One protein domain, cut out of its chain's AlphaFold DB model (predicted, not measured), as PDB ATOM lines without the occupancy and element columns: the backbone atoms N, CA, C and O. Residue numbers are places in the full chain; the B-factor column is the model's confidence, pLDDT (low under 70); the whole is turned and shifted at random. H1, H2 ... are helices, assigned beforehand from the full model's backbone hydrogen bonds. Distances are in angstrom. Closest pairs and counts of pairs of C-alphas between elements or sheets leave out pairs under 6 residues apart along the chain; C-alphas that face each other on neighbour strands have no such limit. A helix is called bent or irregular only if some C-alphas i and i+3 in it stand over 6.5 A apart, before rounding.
ATOM      1  N   GLN A  66     104.397 168.728 184.473       87.06
ATOM      2  CA  GLN A  66     104.520 167.720 185.535       87.06
ATOM      3  C   GLN A  66     105.906 167.066 185.619       87.06
ATOM      4  O   GLN A  66     106.161 166.293 186.540       87.06
ATOM      5  N   SER A  67     106.795 167.337 184.663       86.12
ATOM      6  CA  SER A  67     108.121 166.717 184.589       86.12
ATOM      7  C   SER A  67     109.239 167.706 184.911       86.12
ATOM      8  O   SER A  67     109.028 168.912 185.047       86.12
ATOM      9  N   LYS A  68     110.481 167.208 184.912       82.88
ATOM     10  CA  LYS A  68     111.703 168.026 184.972       82.88
ATOM     11  C   LYS A  68     111.798 169.147 183.921       82.88
ATOM     12  O   LYS A  68     112.654 170.013 184.053       82.88
ATOM     13  N   HIS A  69     110.969 169.126 182.869       86.44
ATOM     14  CA  HIS A  69     110.952 170.151 181.816       86.44
ATOM     15  C   HIS A  69     110.197 171.426 182.212       86.44
ATOM     16  O   HIS A  69     110.268 172.410 181.475       86.44
ATOM     17  N   ALA A  70     109.529 171.453 183.371       88.12
ATOM     18  CA  ALA A  70     108.868 172.653 183.883       88.12
ATOM     19  C   ALA A  70     109.821 173.865 183.998       88.12
ATOM     20  O   ALA A  70     109.381 175.009 183.857       88.12
ATOM     21  N   HIS A  71     111.136 173.631 184.135       88.19
ATOM     22  CA  HIS A  71     112.153 174.689 184.134       88.19
ATOM     23  C   HIS A  71     112.150 175.546 182.864       88.19
ATOM     24  O   HIS A  71     112.565 176.700 182.918       88.19
ATOM     25  N   LEU A  72     111.679 175.027 181.721       89.75
ATOM     26  CA  LEU A  72     111.615 175.792 180.469       89.75
ATOM     27  C   LEU A  72     110.637 176.966 180.577       89.75
ATOM     28  O   LEU A  72     110.827 177.991 179.928       89.75
ATOM     29  N   ILE A  73     109.608 176.818 181.413       89.31
ATOM     30  CA  ILE A  73     108.600 177.846 181.675       89.31
ATOM     31  C   ILE A  73     109.018 178.678 182.891       89.31
ATOM     32  O   ILE A  73     109.005 179.907 182.840       89.31
ATOM     33  N   ALA A  74     109.426 178.017 183.977       89.88
ATOM     34  CA  ALA A  74     109.790 178.692 185.220       89.88
ATOM     35  C   ALA A  74     111.103 179.488 185.121       89.88
ATOM     36  O   ALA A  74     111.247 180.490 185.810       89.88
ATOM     37  N   GLY A  75     112.042 179.092 184.256       90.00
ATOM     38  CA  GLY A  75     113.336 179.756 184.068       90.00
ATOM     39  C   GLY A  75     113.211 181.217 183.626       90.00
ATOM     40  O   GLY A  75     113.688 182.095 184.344       90.00
ATOM     41  N   PRO A  76     112.534 181.515 182.499       91.31
ATOM     42  CA  PRO A  76     112.278 182.891 182.085       91.31
ATOM     43  C   PRO A  76     111.535 183.702 183.148       91.31
ATOM     44  O   PRO A  76     111.928 184.827 183.429       91.31
ATOM     45  N   VAL A  77     110.508 183.123 183.784       90.81
ATOM     46  CA  VAL A  77     109.771 183.793 184.869       90.81
ATOM     47  C   VAL A  77     110.710 184.137 186.023       90.81
ATOM     48  O   VAL A  77     110.678 185.269 186.502       90.81
ATOM     49  N   ASN A  78     111.585 183.205 186.415       90.81
ATOM     50  CA  ASN A  78     112.565 183.418 187.470       90.81
ATOM     51  C   ASN A  78     113.485 184.599 187.155       90.81
ATOM     52  O   ASN A  78     113.679 185.458 188.002       90.81
ATOM     53  N   VAL A  79     113.974 184.733 185.920       89.44
ATOM     54  CA  VAL A  79     114.820 185.880 185.543       89.44
ATOM     55  C   VAL A  79     114.152 187.220 185.882       89.44
ATOM     56  O   VAL A  79     114.826 188.115 186.386       89.44
ATOM     57  N   PHE A  80     112.835 187.349 185.704       89.69
ATOM     58  CA  PHE A  80     112.112 188.588 186.013       89.69
ATOM     59  C   PHE A  80     111.800 188.794 187.502       89.69
ATOM     60  O   PHE A  80     111.644 189.936 187.928       89.69
ATOM     61  N   VAL A  81     111.685 187.720 188.290       89.19
ATOM     62  CA  VAL A  81     111.267 187.781 189.710       89.19
ATOM     63  C   VAL A  81     112.370 187.391 190.700       89.19
ATOM     64  O   VAL A  81     112.143 187.358 191.913       89.19
ATOM     65  N   SER A  82     113.557 187.080 190.184       84.31
ATOM     66  CA  SER A  82     114.726 186.661 190.951       84.31
ATOM     67  C   SER A  82     115.223 187.775 191.872       84.31
ATOM     68  O   SER A  82     115.043 188.971 191.632       84.31
ATOM     69  N   ARG A  83     115.850 187.376 192.982       81.19
ATOM     70  CA  ARG A  83     116.419 188.322 193.949       81.19
ATOM     71  C   ARG A  83     117.783 188.810 193.469       81.19
ATOM     72  O   ARG A  83     118.566 188.033 192.940       81.19
ATOM     73  N   LEU A  84     118.094 190.069 193.772       82.62
ATOM     74  CA  LEU A  84     119.412 190.669 193.521       82.62
ATOM     75  C   LEU A  84     120.431 190.393 194.643       82.62
ATOM     76  O   LEU A  84     121.599 190.752 194.526       82.62
ATOM     77  N   ASP A  85     119.989 189.784 195.747       79.19
ATOM     78  CA  ASP A  85     120.865 189.362 196.838       79.19
ATOM     79  C   ASP A  85     121.840 188.260 196.372       79.19
ATOM     80  O   ASP A  85     121.482 187.446 195.517       79.19
ATOM     81  N   LYS A 107     107.560 173.677 206.153       81.06
ATOM     82  CA  LYS A 107     106.558 173.304 205.153       81.06
ATOM     83  C   LYS A 107     106.766 174.083 203.859       81.06
ATOM     84  O   LYS A 107     107.552 175.027 203.799       81.06
ATOM     85  N   ILE A 108     106.085 173.670 202.792       81.25
ATOM     86  CA  ILE A 108     106.271 174.309 201.486       81.25
ATOM     87  C   ILE A 108     105.670 175.720 201.448       81.25
ATOM     88  O   ILE A 108     106.154 176.585 200.724       81.25
ATOM     89  N   GLU A 109     104.651 175.959 202.269       84.19
ATOM     90  CA  GLU A 109     103.954 177.236 202.399       84.19
ATOM     91  C   GLU A 109     104.801 178.295 203.120       84.19
ATOM     92  O   GLU A 109     104.573 179.487 202.936       84.19
ATOM     93  N   ASP A 110     105.816 177.869 203.877       84.88
ATOM     94  CA  ASP A 110     106.726 178.756 204.607       84.88
ATOM     95  C   ASP A 110     107.785 179.391 203.674       84.88
ATOM     96  O   ASP A 110     108.513 180.311 204.059       84.88
ATOM     97  N   PHE A 111     107.903 178.917 202.423       84.12
ATOM     98  CA  PHE A 111     108.796 179.514 201.429       84.12
ATOM     99  C   PHE A 111     108.209 180.799 200.843       84.12
ATOM    100  O   PHE A 111     107.031 180.900 200.505       84.12
ATOM    101  N   ARG A 112     109.080 181.781 200.586       84.62
ATOM    102  CA  ARG A 112     108.688 182.956 199.798       84.62
ATOM    103  C   ARG A 112     108.369 182.539 198.364       84.62
ATOM    104  O   ARG A 112     109.041 181.682 197.795       84.62
ATOM    105  N   GLN A 113     107.441 183.252 197.733       86.56
ATOM    106  CA  GLN A 113     107.020 182.997 196.350       86.56
ATOM    107  C   GLN A 113     108.197 182.946 195.358       86.56
ATOM    108  O   GLN A 113     108.243 182.073 194.499       86.56
ATOM    109  N   SER A 114     109.209 183.810 195.528       84.38
ATOM    110  CA  SER A 114     110.413 183.776 194.684       84.38
ATOM    111  C   SER A 114     111.192 182.455 194.826       84.38
ATOM    112  O   SER A 114     111.671 181.919 193.839       84.38
ATOM    113  N   GLN A 115     111.272 181.897 196.042       83.31
ATOM    114  CA  GLN A 115     111.981 180.638 196.320       83.31
ATOM    115  C   GLN A 115     111.229 179.425 195.770       83.31
ATOM    116  O   GLN A 115     111.851 178.443 195.370       83.31
ATOM    117  N   LEU A 116     109.895 179.494 195.726       85.81
ATOM    118  CA  LEU A 116     109.080 178.471 195.075       85.81
ATOM    119  C   LEU A 116     109.341 178.441 193.564       85.81
ATOM    120  O   LEU A 116     109.458 177.367 192.982       85.81
ATOM    121  N   ILE A 117     109.501 179.603 192.930       87.31
ATOM    122  CA  ILE A 117     109.832 179.694 191.501       87.31
ATOM    123  C   ILE A 117     111.267 179.214 191.238       87.31
ATOM    124  O   ILE A 117     111.488 178.469 190.281       87.31
ATOM    125  N   ASP A 118     112.218 179.555 192.116       84.50
ATOM    126  CA  ASP A 118     113.601 179.055 192.058       84.50
ATOM    127  C   ASP A 118     113.662 177.516 192.037       84.50
ATOM    128  O   ASP A 118     114.468 176.934 191.305       84.50
ATOM    129  N   LEU A 119     112.780 176.847 192.791       81.88
ATOM    130  CA  LEU A 119     112.688 175.385 192.817       81.88
ATOM    131  C   LEU A 119     112.304 174.803 191.448       81.88
ATOM    132  O   LEU A 119     112.907 173.823 191.011       81.88
ATOM    133  N   TYR A 120     111.332 175.409 190.761       84.19
ATOM    134  CA  TYR A 120     110.871 174.951 189.446       84.19
ATOM    135  C   TYR A 120     111.798 175.363 188.297       84.19
ATOM    136  O   TYR A 120     111.818 174.695 187.266       84.19
ATOM    137  N   ALA A 121     112.574 176.437 188.455       87.94
ATOM    138  CA  ALA A 121     113.504 176.942 187.442       87.94
ATOM    139  C   ALA A 121     114.838 176.171 187.377       87.94
ATOM    140  O   ALA A 121     115.652 176.411 186.484       87.94
ATOM    141  N   CYS A 122     115.090 175.262 188.319       80.75
ATOM    142  CA  CYS A 122     116.356 174.547 188.414       80.75
ATOM    143  C   CYS A 122     116.584 173.590 187.226       80.75
ATOM    144  O   CYS A 122     115.780 172.697 186.965       80.75
ATOM    145  N   VAL A 123     117.728 173.739 186.546       82.50
ATOM    146  CA  VAL A 123     118.160 172.880 185.421       82.50
ATOM    147  C   VAL A 123     119.088 171.736 185.848       82.50
ATOM    148  O   VAL A 123     119.274 170.774 185.108       82.50
ATOM    149  N   GLU A 124     119.640 171.805 187.062       75.12
ATOM    150  CA  GLU A 124     120.463 170.751 187.666       75.12
ATOM    151  C   GLU A 124     119.666 170.030 188.761       75.12
ATOM    152  O   GLU A 124     119.943 170.146 189.962       75.12
ATOM    153  N   CYS A 125     118.638 169.284 188.346       67.94
ATOM    154  CA  CYS A 125     117.822 168.479 189.251       67.94
ATOM    155  C   CYS A 125     118.732 167.544 190.071       67.94
ATOM    156  O   CYS A 125     119.392 166.663 189.523       67.94
ATOM    157  N   GLY A 126     118.791 167.748 191.390       67.56
ATOM    158  CA  GLY A 126     119.632 166.963 192.300       67.56
ATOM    159  C   GLY A 126     120.858 167.689 192.860       67.56
ATOM    160  O   GLY A 126     121.381 167.231 193.878       67.56
ATOM    161  N   ARG A 127     121.272 168.852 192.324       73.31
ATOM    162  CA  ARG A 127     122.325 169.672 192.968       73.31
ATOM    163  C   ARG A 127     121.923 170.061 194.390       73.31
ATOM    164  O   ARG A 127     122.725 169.928 195.309       73.31
ATOM    165  N   CYS A 128     120.673 170.487 194.579       73.25
ATOM    166  CA  CYS A 128     120.155 170.870 195.893       73.25
ATOM    167  C   CYS A 128     120.211 169.704 196.892       73.25
ATOM    168  O   CYS A 128     120.505 169.915 198.059       73.25
ATOM    169  N   THR A 129     119.985 168.467 196.436       72.06
ATOM    170  CA  THR A 129     120.104 167.262 197.270       72.06
ATOM    171  C   THR A 129     121.561 166.954 197.606       72.06
ATOM    172  O   THR A 129     121.876 166.734 198.769       72.06
ATOM    173  N   ASN A 130     122.458 166.991 196.620       74.62
ATOM    174  CA  ASN A 130     123.870 166.649 196.817       74.62
ATOM    175  C   ASN A 130     124.609 167.653 197.711       74.62
ATOM    176  O   ASN A 130     125.524 167.271 198.432       74.62
ATOM    177  N   MET A 131     124.210 168.925 197.667       77.56
ATOM    178  CA  MET A 131     124.811 169.983 198.483       77.56
ATOM    179  C   MET A 131     124.101 170.173 199.824       77.56
ATOM    180  O   MET A 131     124.553 170.980 200.634       77.56
ATOM    181  N   CYS A 132     122.989 169.472 200.073       74.50
ATOM    182  CA  CYS A 132     122.272 169.642 201.323       74.50
ATOM    183  C   CYS A 132     122.988 168.917 202.474       74.50
ATOM    184  O   CYS A 132     123.115 167.689 202.428       74.50
ATOM    185  N   PRO A 133     123.363 169.627 203.558       78.75
ATOM    186  CA  PRO A 133     124.002 169.016 204.725       78.75
ATOM    187  C   PRO A 133     123.172 167.884 205.340       78.75
ATOM    188  O   PRO A 133     123.725 166.869 205.752       78.75
ATOM    189  N   ALA A 134     121.839 168.017 205.323       78.50
ATOM    190  CA  ALA A 134     120.932 166.991 205.830       78.50
ATOM    191  C   ALA A 134     121.042 165.674 205.047       78.50
ATOM    192  O   ALA A 134     120.924 164.606 205.635       78.50
ATOM    193  N   THR A 135     121.321 165.720 203.740       76.25
ATOM    194  CA  THR A 135     121.515 164.508 202.929       76.25
ATOM    195  C   THR A 135     122.798 163.766 203.296       76.25
ATOM    196  O   THR A 135     122.799 162.537 203.300       76.25
ATOM    197  N   GLY A 136     123.845 164.481 203.720       76.81
ATOM    198  CA  GLY A 136     125.054 163.869 204.284       76.81
ATOM    199  C   GLY A 136     124.808 163.115 205.597       76.81
ATOM    200  O   GLY A 136     125.497 162.139 205.882       76.81
ATOM    201  N   THR A 137     123.788 163.506 206.366       81.38
ATOM    202  CA  THR A 137     123.395 162.863 207.631       81.38
ATOM    203  C   THR A 137     122.165 161.956 207.481       81.38
ATOM    204  O   THR A 137     121.411 161.782 208.434       81.38
ATOM    205  N   GLN A 138     121.933 161.396 206.284       74.06
ATOM    206  CA  GLN A 138     120.799 160.510 205.941       74.06
ATOM    207  C   GLN A 138     119.392 161.150 206.007       74.06
ATOM    208  O   GLN A 138     118.379 160.463 205.866       74.06
ATOM    209  N   GLY A 139     119.301 162.471 206.156       65.31
ATOM    210  CA  GLY A 139     118.064 163.244 206.063       65.31
ATOM    211  C   GLY A 139     117.645 163.533 204.615       65.31
ATOM    212  O   GLY A 139     118.467 163.725 203.716       65.31
ATOM    213  N   ARG A 140     116.334 163.600 204.358       61.94
ATOM    214  CA  ARG A 140     115.802 164.002 203.045       61.94
ATOM    215  C   ARG A 140     115.618 165.514 203.005       61.94
ATOM    216  O   ARG A 140     114.901 166.060 203.829       61.94
ATOM    217  N   CYS A 141     116.247 166.163 202.030       59.50
ATOM    218  CA  CYS A 141     116.261 167.623 201.922       59.50
ATOM    219  C   CYS A 141     115.396 168.175 200.781       59.50
ATOM    220  O   CYS A 141     115.061 169.351 200.763       59.50
ATOM    221  N   CYS A 142     115.017 167.336 199.816       58.84
ATOM    222  CA  CYS A 142     114.135 167.738 198.731       58.84
ATOM    223  C   CYS A 142     113.152 166.610 198.428       58.84
ATOM    224  O   CYS A 142     113.520 165.430 198.468       58.84
ATOM    225  N   LEU A 143     111.916 166.979 198.095       53.28
ATOM    226  CA  LEU A 143     111.013 166.101 197.366       53.28
ATOM    227  C   LEU A 143     111.700 165.801 196.035       53.28
ATOM    228  O   LEU A 143     111.893 166.690 195.207       53.28
ATOM    229  N   ARG A 144     112.139 164.555 195.856       50.03
ATOM    230  CA  ARG A 144     112.560 164.037 194.557       50.03
ATOM    231  C   ARG A 144     111.312 164.038 193.675       50.03
ATOM    232  O   ARG A 144     110.598 163.043 193.617       50.03
ATOM    233  N   TRP A 145     111.001 165.183 193.082       48.19
ATOM    234  CA  TRP A 145     110.046 165.245 191.992       48.19
ATOM    235  C   TRP A 145     110.602 164.363 190.865       48.19
ATOM    236  O   TRP A 145     111.811 164.378 190.622       48.19
ATOM    237  N   ILE A 146     109.725 163.515 190.324       41.66
ATOM    238  CA  ILE A 146     109.990 162.437 189.353       41.66
ATOM    239  C   ILE A 146     110.957 162.851 188.236       41.66
ATOM    240  O   ILE A 146     110.765 163.934 187.635       41.66
TER     241      ILE A 146
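Overview. This is residues 66 to 85 and 107 to 146 of the 146 residues of the protein "4Fe-4S ferredoxin-type domain-containing protein" of Bacillus safensis (UniProt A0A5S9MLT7). Two helices, H1 and H2, pack on each other at a steep tilt and run opposite ways, and they make one end of the domain. From H2 the chain goes on to the other end, a loop with two very short helices, H3 and H4, and after H4 its last residues fold back so that Ile 146 has its C-alpha 8.5 A from that of the first printed residue, Gln 66. The printed part has 60 residues with four named helices, in the order H1, H2, H3, H4, and no named strand; its class is all helix, with 31 of the 60 residues in the helices. It is only just compact, close to loose, with a radius of gyration of the C-alphas of 12.4 A, and it spans 35 by 25 by 20 A.

Arrangement. H1, residues 68 to 81, and H2, residues 113 to 121, touch, with 18 pairs of C-alphas within 8 A. Their closest C-alphas are those of His 71 and Ala 121, 4.2 A apart. Their lines stand at a steep tilt of 41 degrees, opposite ways, and their centres are 8.4 A apart. H3, residues 127 to 130, is apart from H1 and from H2. H4, residues 133 to 136, is also apart from both. H3 and H4 are close but not clearly touching, with the C-alphas of Thr 129 and Thr 135 the closest at 6.4 A. Of the O i to N i+4 pairs, 5 of 10 in H1 and 4 of 5 in H2 are within hydrogen-bond range; H3 and H4 are too short for such a pair.

Along the chain. H1 begins at C-alpha 68, (111.703, 168.026, 184.972), and measures 20.3 A from first to last C-alpha. It is irregular, but only just: C-alphas 68 and 71 are 6.7 A apart. H2 begins at C-alpha 113, (107.020, 182.997, 196.350), and measures 12.6 A. H3 measures 5.1 A. H4 measures 5.3 A and ends at C-alpha 136, (125.054, 163.869, 204.284).

Size, cuts and confidence. The two C-alphas farthest apart in the domain are those of Phe 80 and Gln 138, 35.5 A. Residues 86 to 106 are not printed, and C-alphas 85 and 107 are 23.1 A apart across the cut, which lies in the link from H1 to H2. The links from H2 to H3 and from H3 to H4 are tight. The printed part ends at Ile 146, the chain's last residue. The mean pLDDT of the printed part is 78.9, and 10 residues are under 70: residues 125 to 126 and 139 to 146.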